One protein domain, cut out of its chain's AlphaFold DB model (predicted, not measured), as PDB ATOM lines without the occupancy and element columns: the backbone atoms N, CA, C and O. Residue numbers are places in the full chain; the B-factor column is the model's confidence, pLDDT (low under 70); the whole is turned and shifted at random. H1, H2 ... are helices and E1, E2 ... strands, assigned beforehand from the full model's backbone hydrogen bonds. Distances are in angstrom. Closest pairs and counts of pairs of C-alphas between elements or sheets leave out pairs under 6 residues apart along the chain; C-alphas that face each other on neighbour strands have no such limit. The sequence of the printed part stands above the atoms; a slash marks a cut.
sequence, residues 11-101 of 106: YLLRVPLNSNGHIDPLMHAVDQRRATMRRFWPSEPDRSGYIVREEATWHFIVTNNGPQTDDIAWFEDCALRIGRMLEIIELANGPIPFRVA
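This is residues 11 to 101 of the 106 residues of an uncharacterized protein of Erythrobacter sp. AP23 (UniProt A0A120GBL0). One antiparallel sheet of seven strands is curled like part of a barrel, left open between its edge strands E1 and E7, with the short helix H1 grazing it near E3. The printed part has 91 residues, in the order E1 H1 E2 E3 E4 E5 E6 E7, and the sheet's order is E1 E2 E3 E4 E5 E6 E7. The class is mostly strand. The whole is compact, with a radius of gyration of the C-alphas of 12.8 A, and spans 36 by 30 by 20 A.

In the strongly twisted sheet, E3, residues 47 to 54, bends by 51 degrees at residue 50. It forms a hairpin with E4, residues 57 to 62, at 149 degrees, with N 52 and O 59 2.9 A apart. E2, residues 36 to 40, is antiparallel to E3, with N 39 and O 47 at 2.8 A. E1, residues 11 to 14, is the edge strand beside E2, with N 12 and O 38 at 2.8 A. Beside E4 is E5, residues 71 to 76, with N 60 and O 73 at 2.8 A. E6, residues 85 to 90, follows, with N 89 and O 74 at 2.8 A, then the edge strand E7, residues 94 to 99, with N 86 and O 98 at 2.8 A. E2 to E7 form a meander, each strand the antiparallel neighbour of the one before. E1 and E7 are apart. H1, residues 25 to 30, only grazes the sheet with residues 25 to 29; the closest C-alphas of H1 and E3 are those of Pro 25 and Arg 53, 7.6 A apart. In H1 every O i to N i+4 pair is within hydrogen-bond range.

E1 begins at C-alpha 11, (-50.410, -25.324, 33.575), and E7 ends at C-alpha 99, (-57.427, -25.373, 26.664). E3 measures 20.5 A, E7 16.5 A and E4 16.2 A.

The C-alphas farthest apart, Ser 19 and Ser 43, are 36.7 A apart. The printed part has no cut and no long link. Mean pLDDT of the printed part is 91.0; residues 64 to 68 are under 70.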
ATOM      1  N   TYR A  11     -51.672 -26.035  33.681       95.19
ATOM      2  CA  TYR A  11     -50.410 -25.324  33.575       95.19
ATOM      3  C   TYR A  11     -50.661 -23.822  33.675       95.19
ATOM      4  O   TYR A  11     -51.554 -23.291  33.013       95.19
ATOM      5  N   LEU A  12     -49.853 -23.142  34.482       95.56
ATOM      6  CA  LEU A  12     -49.724 -21.692  34.490       95.56
ATOM      7  C   LEU A  12     -48.402 -21.341  33.818       95.56
ATOM      8  O   LEU A  12     -47.350 -21.767  34.293       95.56
ATOM      9  N   LEU A  13     -48.468 -20.584  32.725       96.88
ATOM     10  CA  LEU A  13     -47.297 -20.137  31.980       96.88
ATOM     11  C   LEU A  13     -47.140 -18.629  32.145       96.88
ATOM     12  O   LEU A  13     -48.091 -17.876  31.939       96.88
ATOM     13  N   ARG A  14     -45.923 -18.204  32.462       96.81
ATOM     14  CA  ARG A  14     -45.490 -16.813  32.441       96.81
ATOM     15  C   ARG A  14     -44.499 -16.670  31.304       96.81
ATOM     16  O   ARG A  14     -43.420 -17.241  31.374       96.81
ATOM     17  N   VAL A  15     -44.879 -15.969  30.241       96.12
ATOM     18  CA  VAL A  15     -44.095 -15.875  29.003       96.12
ATOM     19  C   VAL A  15     -44.311 -14.521  28.329       96.12
ATOM     20  O   VAL A  15     -45.418 -13.984  28.394       96.12
ATOM     21  N   PRO A  16     -43.293 -13.958  27.658       95.25
ATOM     22  CA  PRO A  16     -43.493 -12.782  26.824       95.25
ATOM     23  C   PRO A  16     -44.298 -13.175  25.583       95.25
ATOM     24  O   PRO A  16     -43.897 -14.077  24.851       95.25
ATOM     25  N   LEU A  17     -45.422 -12.502  25.337       95.25
ATOM     26  CA  LEU A  17     -46.218 -12.693  24.124       95.25
ATOM     27  C   LEU A  17     -46.014 -11.532  23.155       95.25
ATOM     28  O   LEU A  17     -45.995 -10.371  23.562       95.25
ATOM     29  N   ASN A  18     -45.926 -11.844  21.865       95.06
ATOM     30  CA  ASN A  18     -45.984 -10.842  20.807       95.06
ATOM     31  C   ASN A  18     -47.437 -10.476  20.451       95.06
ATOM     32  O   ASN A  18     -48.399 -11.078  20.933       95.06
ATOM     33  N   SER A  19     -47.610  -9.505  19.549       94.38
ATOM     34  CA  SER A  19     -48.926  -9.010  19.114       94.38
ATOM     35  C   SER A  19     -49.826 -10.072  18.464       94.38
ATOM     36  O   SER A  19     -51.043  -9.903  18.430       94.38
ATOM     37  N   ASN A  20     -49.259 -11.181  17.982       94.94
ATOM     38  CA  ASN A  20     -50.011 -12.288  17.388       94.94
ATOM     39  C   ASN A  20     -50.443 -13.345  18.420       94.94
ATOM     40  O   ASN A  20     -51.203 -14.264  18.076       94.94
ATOM     41  N   GLY A  21     -49.990 -13.203  19.671       94.94
ATOM     42  CA  GLY A  21     -50.217 -14.131  20.774       94.94
ATOM     43  C   GLY A  21     -49.241 -15.307  20.803       94.94
ATOM     44  O   GLY A  21     -49.479 -16.252  21.542       94.94
ATOM     45  N   HIS A  22     -48.176 -15.304  19.998       96.75
ATOM     46  CA  HIS A  22     -47.104 -16.300  20.122       96.75
ATOM     47  C   HIS A  22     -46.155 -15.886  21.243       96.75
ATOM     48  O   HIS A  22     -46.011 -14.692  21.510       96.75
ATOM     49  N   ILE A  23     -45.469 -16.857  21.845       96.44
ATOM     50  CA  ILE A  23     -44.326 -16.543  22.701       96.44
ATOM     51  C   ILE A  23     -43.274 -15.847  21.839       96.44
ATOM     52  O   ILE A  23     -42.927 -16.334  20.764       96.44
ATOM     53  N   ASP A  24     -42.796 -14.692  22.289       95.81
ATOM     54  CA  ASP A  24     -41.782 -13.921  21.579       95.81
ATOM     55  C   ASP A  24     -40.390 -14.538  21.823       95.81
ATOM     56  O   ASP A  24     -39.872 -14.441  22.942       95.81
ATOM     57  N   PRO A  25     -39.756 -15.168  20.811       94.31
ATOM     58  CA  PRO A  25     -38.453 -15.802  20.988       94.31
ATOM     59  C   PRO A  25     -37.324 -14.811  21.235       94.31
ATOM     60  O   PRO A  25     -36.356 -15.157  21.906       94.31
ATOM     61  N   LEU A  26     -37.427 -13.591  20.705       94.38
ATOM     62  CA  LEU A  26     -36.392 -12.582  20.879       94.38
ATOM     63  C   LEU A  26     -36.435 -12.048  22.308       94.38
ATOM     64  O   LEU A  26     -35.401 -11.987  22.967       94.38
ATOM     65  N   MET A  27     -37.628 -11.737  22.821       94.56
ATOM     66  CA  MET A  27     -37.784 -11.332  24.221       94.56
ATOM     67  C   MET A  27     -37.459 -12.465  25.197       94.56
ATOM     68  O   MET A  27     -36.880 -12.211  26.252       94.56
ATOM     69  N   HIS A  28     -37.806 -13.708  24.855       95.00
ATOM     70  CA  HIS A  28     -37.436 -14.887  25.641       95.00
ATOM     71  C   HIS A  28     -35.916 -15.054  25.736       95.00
ATOM     72  O   HIS A  28     -35.389 -15.243  26.830       95.00
ATOM     73  N   ALA A  29     -35.201 -14.912  24.618       93.00
ATOM     74  CA  ALA A  29     -33.749 -15.057  24.580       93.00
ATOM     75  C   ALA A  29     -33.005 -13.998  25.413       93.00
ATOM     76  O   ALA A  29     -31.914 -14.278  25.904       93.00
ATOM     77  N   VAL A  30     -33.588 -12.804  25.595       94.12
ATOM     78  CA  VAL A  30     -33.013 -11.742  26.442       94.12
ATOM     79  C   VAL A  30     -32.963 -12.159  27.914       94.12
ATOM     80  O   VAL A  30     -31.969 -11.890  28.585       94.12
ATOM     81  N   ASP A  31     -34.012 -12.808  28.423       89.50
ATOM     82  CA  ASP A  31     -34.059 -13.296  29.803       89.50
ATOM     83  C   ASP A  31     -34.962 -14.531  29.936       89.50
ATOM     84  O   ASP A  31     -36.152 -14.449  30.258       89.50
ATOM     85  N   GLN A  32     -34.359 -15.703  29.734       88.81
ATOM     86  CA  GLN A  32     -35.059 -16.989  29.803       88.81
ATOM     87  C   GLN A  32     -35.628 -17.271  31.200       88.81
ATOM     88  O   GLN A  32     -36.610 -17.997  31.331       88.81
ATOM     89  N   ARG A  33     -35.055 -16.681  32.262       88.25
ATOM     90  CA  ARG A  33     -35.498 -16.923  33.645       88.25
ATOM     91  C   ARG A  33     -36.835 -16.260  33.955       88.25
ATOM     92  O   ARG A  33     -37.482 -16.621  34.936       88.25
ATOM     93  N   ARG A  34     -37.275 -15.308  33.133       90.56
ATOM     94  CA  ARG A  34     -38.621 -14.733  33.240       90.56
ATOM     95  C   ARG A  34     -39.696 -15.653  32.685       90.56
ATOM     96  O   ARG A  34     -40.852 -15.496  33.064       90.56
ATOM     97  N   ALA A  35     -39.327 -16.588  31.813       95.25
ATOM     98  CA  ALA A  35     -40.254 -17.544  31.247       95.25
ATOM     99  C   ALA A  35     -40.406 -18.742  32.191       95.25
ATOM    100  O   ALA A  35     -39.543 -19.620  32.232       95.25
ATOM    101  N   THR A  36     -41.479 -18.769  32.979       95.56
ATOM    102  CA  THR A  36     -41.695 -19.803  33.997       95.56
ATOM    103  C   THR A  36     -42.969 -20.592  33.759       95.56
ATOM    104  O   THR A  36     -43.926 -20.126  33.139       95.56
ATOM    105  N   MET A  37     -42.977 -21.815  34.275       95.44
ATOM    106  CA  MET A  37     -44.141 -22.688  34.285       95.44
ATOM    107  C   MET A  37     -44.441 -23.151  35.710       95.44
ATOM    108  O   MET A  37     -43.542 -23.279  36.550       95.44
ATOM    109  N   ARG A  38     -45.714 -23.441  35.974       94.75
ATOM    110  CA  ARG A  38     -46.152 -24.222  37.131       94.75
ATOM    111  C   ARG A  38     -47.246 -25.193  36.726       94.75
ATOM    112  O   ARG A  38     -48.137 -24.844  35.957       94.75
ATOM    113  N   ARG A  39     -47.174 -26.402  37.262       93.12
ATOM    114  CA  ARG A  39     -48.036 -27.539  36.962       93.12
ATOM    115  C   ARG A  39     -48.808 -27.934  38.228       93.12
ATOM    116  O   ARG A  39     -48.170 -28.253  39.228       93.12
ATOM    117  N   PHE A  40     -50.142 -27.938  38.165       92.19
ATOM    118  CA  PHE A  40     -51.057 -28.189  39.296       92.19
ATOM    119  C   PHE A  40     -51.862 -29.477  39.131       92.19
ATOM    120  O   PHE A  40     -52.746 -29.534  38.274       92.19
ATOM    121  N   TRP A  41     -51.512 -30.533  39.867       90.50
ATOM    122  CA  TRP A  41     -52.173 -31.843  39.800       90.50
ATOM    123  C   TRP A  41     -52.693 -32.188  41.203       90.50
ATOM    124  O   TRP A  41     -51.924 -32.105  42.149       90.50
ATOM    125  N   PRO A  42     -53.950 -32.627  41.393       87.44
ATOM    126  CA  PRO A  42     -54.517 -32.758  42.745       87.44
ATOM    127  C   PRO A  42     -53.848 -33.816  43.622       87.44
ATOM    128  O   PRO A  42     -53.905 -33.739  44.844       87.44
ATOM    129  N   SER A  43     -53.271 -34.839  42.995       86.75
ATOM    130  CA  SER A  43     -52.658 -35.994  43.654       86.75
ATOM    131  C   SER A  43     -51.136 -35.905  43.741       86.75
ATOM    132  O   SER A  43     -50.500 -36.853  44.192       86.75
ATOM    133  N   GLU A  44     -50.537 -34.815  43.264       87.81
ATOM    134  CA  GLU A  44     -49.088 -34.668  43.155       87.81
ATOM    135  C   GLU A  44     -48.659 -33.292  43.664       87.81
ATOM    136  O   GLU A  44     -49.405 -32.327  43.512       87.81
ATOM    137  N   PRO A  45     -47.447 -33.157  44.225       88.69
ATOM    138  CA  PRO A  45     -46.885 -31.843  44.485       88.69
ATOM    139  C   PRO A  45     -46.809 -31.018  43.199       88.69
ATOM    140  O   PRO A  45     -46.459 -31.534  42.127       88.69
ATOM    141  N   ASP A  46     -47.088 -29.724  43.332       90.44
ATOM    142  CA  ASP A  46     -46.894 -28.781  42.242       90.44
ATOM    143  C   ASP A  46     -45.448 -28.841  41.755       90.44
ATOM    144  O   ASP A  46     -44.500 -28.870  42.544       90.44
ATOM    145  N   ARG A  47     -45.280 -28.828  40.434       90.94
ATOM    146  CA  ARG A  47     -43.959 -28.721  39.809       90.94
ATOM    147  C   ARG A  47     -43.827 -27.350  39.183       90.94
ATOM    148  O   ARG A  47     -44.772 -26.873  38.563       90.94
ATOM    149  N   SER A  48     -42.671 -26.722  39.336       92.69
ATOM    150  CA  SER A  48     -42.383 -25.408  38.766       92.69
ATOM    151  C   SER A  48     -41.007 -25.387  38.131       92.69
ATOM    152  O   SER A  48     -40.117 -26.138  38.531       92.69
ATOM    153  N   GLY A  49     -40.822 -24.495  37.171       93.44
ATOM    154  CA  GLY A  49     -39.557 -24.392  36.474       93.44
ATOM    155  C   GLY A  49     -39.577 -23.351  35.374       93.44
ATOM    156  O   GLY A  49     -40.355 -22.396  35.430       93.44
ATOM    157  N   TYR A  50     -38.724 -23.552  34.379       94.31
ATOM    158  CA  TYR A  50     -38.538 -22.627  33.271       94.31
ATOM    159  C   TYR A  50     -39.085 -23.192  31.969       94.31
ATOM    160  O   TYR A  50     -39.225 -24.403  31.797       94.31
ATOM    161  N   ILE A  51     -39.384 -22.279  31.054       95.75
ATOM    162  CA  ILE A  51     -39.745 -22.597  29.681       95.75
ATOM    163  C   ILE A  51     -38.537 -22.251  28.822       95.75
ATOM    164  O   ILE A  51     -38.073 -21.112  28.852       95.75
ATOM    165  N   VAL A  52     -38.025 -23.215  28.065       94.50
ATOM    166  CA  VAL A  52     -36.896 -23.021  27.148       94.50
ATOM    167  C   VAL A  52     -37.336 -23.296  25.717       94.50
ATOM    168  O   VAL A  52     -38.283 -24.047  25.487       94.50
ATOM    169  N   ARG A  53     -36.687 -22.645  24.753       94.69
ATOM    170  CA  ARG A  53     -36.951 -22.871  23.332       94.69
ATOM    171  C   ARG A  53     -35.937 -23.864  22.790       94.69
ATOM    172  O   ARG A  53     -34.741 -23.608  22.899       94.69
ATOM    173  N   GLU A  54     -36.418 -24.913  22.139       91.62
ATOM    174  CA  GLU A  54     -35.601 -25.796  21.310       91.62
ATOM    175  C   GLU A  54     -36.235 -25.832  19.920       91.62
ATOM    176  O   GLU A  54     -37.403 -26.166  19.774       91.62
ATOM    177  N   GLU A  55     -35.507 -25.388  18.894       88.25
ATOM    178  CA  GLU A  55     -36.019 -25.290  17.518       88.25
ATOM    179  C   GLU A  55     -37.386 -24.560  17.409       88.25
ATOM    180  O   GLU A  55     -37.469 -23.326  17.532       88.25
ATOM    181  N   ALA A  56     -38.455 -25.322  17.155       89.88
ATOM    182  CA  ALA A  56     -39.837 -24.875  17.000       89.88
ATOM    183  C   ALA A  56     -40.763 -25.359  18.136       89.88
ATOM    184  O   ALA A  56     -41.987 -25.302  18.000       89.88
ATOM    185  N   THR A  57     -40.200 -25.818  19.252       95.75
ATOM    186  CA  THR A  57     -40.929 -26.284  20.435       95.75
ATOM    187  C   THR A  57     -40.516 -25.520  21.688       95.75
ATOM    188  O   THR A  57     -39.431 -24.940  21.805       95.75
ATOM    189  N   TRP A  58     -41.435 -25.501  22.646       97.25
ATOM    190  CA  TRP A  58     -41.258 -24.893  23.955       97.25
ATOM    191  C   TRP A  58     -41.261 -25.993  25.009       97.25
ATOM    192  O   TRP A  58     -42.268 -26.678  25.182       97.25
ATOM    193  N   HIS A  59     -40.135 -26.156  25.695       96.62
ATOM    194  CA  HIS A  59     -39.877 -27.234  26.646       96.62
ATOM    195  C   HIS A  59     -40.003 -26.747  28.082       96.62
ATOM    196  O   HIS A  59     -39.627 -25.618  28.411       96.62
ATOM    197  N   PHE A  60     -40.523 -27.607  28.948       95.50
ATOM    198  CA  PHE A  60     -40.739 -27.347  30.360       95.50
ATOM    199  C   PHE A  60     -39.694 -28.070  31.201       95.50
ATOM    200  O   PHE A  60     -39.757 -29.282  31.399       95.50
ATOM    201  N   ILE A  61     -38.782 -27.290  31.773       92.31
ATOM    202  CA  ILE A  61     -37.682 -27.781  32.601       92.31
ATOM    203  C   ILE A  61     -38.019 -27.531  34.074       92.31
ATOM    204  O   ILE A  61     -38.062 -26.377  34.501       92.31
ATOM    205  N   VAL A  62     -38.268 -28.578  34.869       89.19
ATOM    206  CA  VAL A  62     -38.681 -28.446  36.290       89.19
ATOM    207  C   VAL A  62     -37.482 -28.271  37.189       89.19
ATOM    208  O   VAL A  62     -36.705 -29.199  37.268       89.19
ATOM    209  N   THR A  63     -37.335 -27.191  37.950       84.06
ATOM    210  CA  THR A  63     -36.137 -26.988  38.787       84.06
ATOM    211  C   THR A  63     -36.274 -27.535  40.205       84.06
ATOM    212  O   THR A  63     -37.116 -27.068  40.967       84.06
ATOM    213  N   ASN A  64     -35.363 -28.426  40.604       67.12
ATOM    214  CA  ASN A  64     -35.186 -28.899  41.981       67.12
ATOM    215  C   ASN A  64     -33.940 -28.241  42.606       67.12
ATOM    216  O   ASN A  64     -32.922 -28.903  42.766       67.12
ATOM    217  N   ASN A  65     -33.990 -26.936  42.907       57.47
ATOM    218  CA  ASN A  65     -32.938 -26.189  43.630       57.47
ATOM    219  C   ASN A  65     -31.471 -26.579  43.279       57.47
ATOM    220  O   ASN A  65     -30.688 -26.907  44.169       57.47
ATOM    221  N   GLY A  66     -31.081 -26.539  41.996       58.94
ATOM    222  CA  GLY A  66     -29.731 -26.889  41.513       58.94
ATOM    223  C   GLY A  66     -29.559 -26.658  39.998       58.94
ATOM    224  O   GLY A  66     -30.541 -26.295  39.343       58.94
ATOM    225  N   PRO A  67     -28.343 -26.797  39.421       54.47
ATOM    226  CA  PRO A  67     -28.123 -26.525  38.004       54.47
ATOM    227  C   PRO A  67     -28.533 -27.711  37.121       54.47
ATOM    228  O   PRO A  67     -27.959 -28.790  37.211       54.47
ATOM    229  N   GLN A  68     -29.496 -27.403  36.246       58.22
ATOM    230  CA  GLN A  68     -30.151 -28.208  35.213       58.22
ATOM    231  C   GLN A  68     -30.930 -29.422  35.711       58.22
ATOM    232  O   GLN A  68     -30.466 -30.254  36.482       58.22
ATOM    233  N   THR A  69     -32.169 -29.485  35.260       71.75
ATOM    234  CA  THR A  69     -33.170 -30.404  35.760       71.75
ATOM    235  C   THR A  69     -34.031 -30.916  34.614       71.75
ATOM    236  O   THR A  69     -33.997 -30.358  33.519       71.75
ATOM    237  N   ASP A  70     -34.741 -32.011  34.864       80.06
ATOM    238  CA  ASP A  70     -35.355 -32.832  33.825       80.06
ATOM    239  C   ASP A  70     -36.373 -32.049  32.983       80.06
ATOM    240  O   ASP A  70     -37.242 -31.344  33.517       80.06
ATOM    241  N   ASP A  71     -36.271 -32.209  31.662       85.94
ATOM    242  CA  ASP A  71     -37.384 -31.929  30.763       85.94
ATOM    243  C   ASP A  71     -38.527 -32.868  31.138       85.94
ATOM    244  O   ASP A  71     -38.312 -34.056  31.377       85.94
ATOM    245  N   ILE A  72     -39.736 -32.332  31.262       90.38
ATOM    246  CA  ILE A  72     -40.913 -33.131  31.603       90.38
ATOM    247  C   ILE A  72     -41.988 -33.084  30.530       90.38
ATOM    248  O   ILE A  72     -42.855 -33.962  30.526       90.38
ATOM    249  N   ALA A  73     -41.979 -32.056  29.683       95.06
ATOM    250  CA  ALA A  73     -43.017 -31.839  28.695       95.06
ATOM    251  C   ALA A  73     -42.657 -30.732  27.709       95.06
ATOM    252  O   ALA A  73     -41.960 -29.785  28.059       95.06
ATOM    253  N   TRP A  74     -43.256 -30.772  26.525       96.88
ATOM    254  CA  TRP A  74     -43.151 -29.693  25.547       96.88
ATOM    255  C   TRP A  74     -44.461 -29.475  24.797       96.88
ATOM    256  O   TRP A  74     -45.400 -30.271  24.881       96.88
ATOM    257  N   PHE A  75     -44.524 -28.374  24.056       97.25
ATOM    258  CA  PHE A  75     -45.593 -28.094  23.105       97.25
ATOM    259  C   PHE A  75     -45.057 -27.322  21.894       97.25
ATOM    260  O   PHE A  75     -43.977 -26.725  21.938       97.25
ATOM    261  N   GLU A  76     -45.812 -27.344  20.799       95.94
ATOM    262  CA  GLU A  76     -45.445 -26.667  19.553       95.94
ATOM    263  C   GLU A  76     -45.512 -25.137  19.665       95.94
ATOM    264  O   GLU A  76     -46.381 -24.577  20.345       95.94
ATOM    265  N   ASP A  77     -44.637 -24.441  18.932       95.12
ATOM    266  CA  ASP A  77     -44.697 -22.986  18.802       95.12
ATOM    267  C   ASP A  77     -45.992 -22.547  18.110       95.12
ATOM    268  O   ASP A  77     -46.216 -22.764  16.915       95.12
ATOM    269  N   CYS A  78     -46.877 -21.916  18.879       95.19
ATOM    270  CA  CYS A  78     -48.164 -21.484  18.380       95.19
ATOM    271  C   CYS A  78     -48.786 -20.341  19.197       95.19
ATOM    272  O   CYS A  78     -48.427 -20.091  20.346       95.19
ATOM    273  N   ALA A  79     -49.759 -19.640  18.603       96.06
ATOM    274  CA  ALA A  79     -50.471 -18.554  19.279       96.06
ATOM    275  C   ALA A  79     -51.248 -19.042  20.508       96.06
ATOM    276  O   ALA A  79     -52.241 -19.746  20.351       96.06
ATOM    277  N   LEU A  80     -50.892 -18.584  21.702       95.62
ATOM    278  CA  LEU A  80     -51.667 -18.750  22.925       95.62
ATOM    279  C   LEU A  80     -52.833 -17.753  22.906       95.62
ATOM    280  O   LEU A  80     -52.662 -16.554  23.107       95.62
ATOM    281  N   ARG A  81     -54.040 -18.242  22.612       95.12
ATOM    282  CA  ARG A  81     -55.278 -17.444  22.580       95.12
ATOM    283  C   ARG A  81     -56.341 -18.120  23.424       95.12
ATOM    284  O   ARG A  81     -56.445 -19.341  23.377       95.12
ATOM    285  N   ILE A  82     -57.147 -17.342  24.148       95.31
ATOM    286  CA  ILE A  82     -58.266 -17.871  24.944       95.31
ATOM    287  C   ILE A  82     -59.115 -18.828  24.104       95.31
ATOM    288  O   ILE A  82     -59.482 -18.522  22.971       95.31
ATOM    289  N   GLY A  83     -59.417 -19.995  24.668       93.56
ATOM    290  CA  GLY A  83     -60.208 -21.039  24.024       93.56
ATOM    291  C   GLY A  83     -59.422 -21.956  23.086       93.56
ATOM    292  O   GLY A  83     -59.941 -23.013  22.734       93.56
ATOM    293  N   ARG A  84     -58.178 -21.617  22.719       93.88
ATOM    294  CA  ARG A  84     -57.335 -22.491  21.895       93.88
ATOM    295  C   ARG A  84     -57.048 -23.805  22.616       93.88
ATOM    296  O   ARG A  84     -56.711 -23.799  23.799       93.88
ATOM    297  N   MET A  85     -57.114 -24.903  21.866       93.75
ATOM    298  CA  MET A  85     -56.603 -26.201  22.294       93.75
ATOM    299  C   MET A  85     -55.107 -26.314  21.988       93.75
ATOM    300  O   MET A  85     -54.664 -25.983  20.888       93.75
ATOM    301  N   LEU A  86     -54.352 -26.772  22.975       93.62
ATOM    302  CA  LEU A  86     -52.931 -27.077  22.917       93.62
ATOM    303  C   LEU A  86     -52.750 -28.550  23.242       93.62
ATOM    304  O   LEU A  86     -53.423 -29.070  24.131       93.62
ATOM    305  N   GLU A  87     -51.820 -29.197  22.561       94.88
ATOM    306  CA  GLU A  87     -51.335 -30.507  22.961       94.88
ATOM    307  C   GLU A  87     -50.019 -30.312  23.712       94.88
ATOM    308  O   GLU A  87     -49.065 -29.761  23.165       94.88
ATOM    309  N   ILE A  88     -50.001 -30.694  24.989       95.75
ATOM    310  CA  ILE A  88     -48.781 -30.725  25.794       95.75
ATOM    311  C   ILE A  88     -48.342 -32.177  25.856       95.75
ATOM    312  O   ILE A  88     -49.079 -33.029  26.353       95.75
ATOM    313  N   ILE A  89     -47.156 -32.461  25.339       96.25
ATOM    314  CA  ILE A  89     -46.594 -33.804  25.297       96.25
ATOM    315  C   ILE A  89     -45.768 -33.980  26.564       96.25
ATOM    316  O   ILE A  89     -44.668 -33.451  26.654       96.25
ATOM    317  N   GLU A  90     -46.308 -34.676  27.564       92.38
ATOM    318  CA  GLU A  90     -45.560 -35.024  28.777       92.38
ATOM    319  C   GLU A  90     -44.741 -36.300  28.532       92.38
ATOM    320  O   GLU A  90     -45.297 -37.311  28.105       92.38
ATOM    321  N   LEU A  91     -43.452 -36.322  28.888       89.56
ATOM    322  CA  LEU A  91     -42.589 -37.504  28.693       89.56
ATOM    323  C   LEU A  91     -43.157 -38.782  29.323       89.56
ATOM    324  O   LEU A  91     -43.013 -39.870  28.773       89.56
ATOM    325  N   ALA A  92     -43.798 -38.656  30.486       86.00
ATOM    326  CA  ALA A  92     -44.331 -39.792  31.231       86.00
ATOM    327  C   ALA A  92     -45.699 -40.280  30.721       86.00
ATOM    328  O   ALA A  92     -46.050 -41.436  30.944       86.00
ATOM    329  N   ASN A  93     -46.481 -39.404  30.084       86.75
ATOM    330  CA  ASN A  93     -47.906 -39.641  29.820       86.75
ATOM    331  C   ASN A  93     -48.295 -39.495  28.338       86.75
ATOM    332  O   ASN A  93     -49.423 -39.829  27.977       86.75
ATOM    333  N   GLY A  94     -47.386 -39.024  27.481       92.56
ATOM    334  CA  GLY A  94     -47.663 -38.706  26.084       92.56
ATOM    335  C   GLY A  94     -48.467 -37.405  25.915       92.56
ATOM    336  O   GLY A  94     -48.446 -36.544  26.799       92.56
ATOM    337  N   PRO A  95     -49.157 -37.229  24.774       94.12
ATOM    338  CA  PRO A  95     -49.922 -36.020  24.484       94.12
ATOM    339  C   PRO A  95     -51.156 -35.882  25.382       94.12
ATOM    340  O   PRO A  95     -52.001 -36.776  25.464       94.12
ATOM    341  N   ILE A  96     -51.289 -34.725  26.028       92.81
ATOM    342  CA  ILE A  96     -52.434 -34.355  26.859       92.81
ATOM    343  C   ILE A  96     -53.022 -33.038  26.329       92.81
ATOM    344  O   ILE A  96     -52.317 -32.027  26.277       92.81
ATOM    345  N   PRO A  97     -54.317 -33.001  25.962       93.38
ATOM    346  CA  PRO A  97     -54.943 -31.784  25.473       93.38
ATOM    347  C   PRO A  97     -55.281 -30.824  26.620       93.38
ATOM    348  O   PRO A  97     -55.941 -31.191  27.596       93.38
ATOM    349  N   PHE A  98     -54.914 -29.559  26.450       93.38
ATOM    350  CA  PHE A  98     -55.269 -28.448  27.328       93.38
ATOM    351  C   PHE A  98     -55.968 -27.347  26.542       93.38
ATOM    352  O   PHE A  98     -55.711 -27.143  25.361       93.38
ATOM    353  N   ARG A  99     -56.840 -26.596  27.213       94.38
ATOM    354  CA  ARG A  99     -57.427 -25.373  26.664       94.38
ATOM    355  C   ARG A  99     -56.797 -24.168  27.340       94.38
ATOM    356  O   ARG A  99     -56.734 -24.129  28.567       94.38
ATOM    357  N   VAL A 100     -56.424 -23.152  26.568       95.38
ATOM    358  CA  VAL A 100     -56.021 -21.850  27.113       95.38
ATOM    359  C   VAL A 100     -57.243 -21.198  27.762       95.38
ATOM    360  O   VAL A 100     -58.133 -20.689  27.082       95.38
ATOM    361  N   ALA A 101     -57.323 -21.273  29.087       93.69
ATOM    362  CA  ALA A 101     -58.489 -20.820  29.842       93.69
ATOM    363  C   ALA A 101     -58.446 -19.323  30.180       93.69
ATOM    364  O   ALA A 101     -59.492 -18.683  30.234       93.69
TER     365      ALA A 101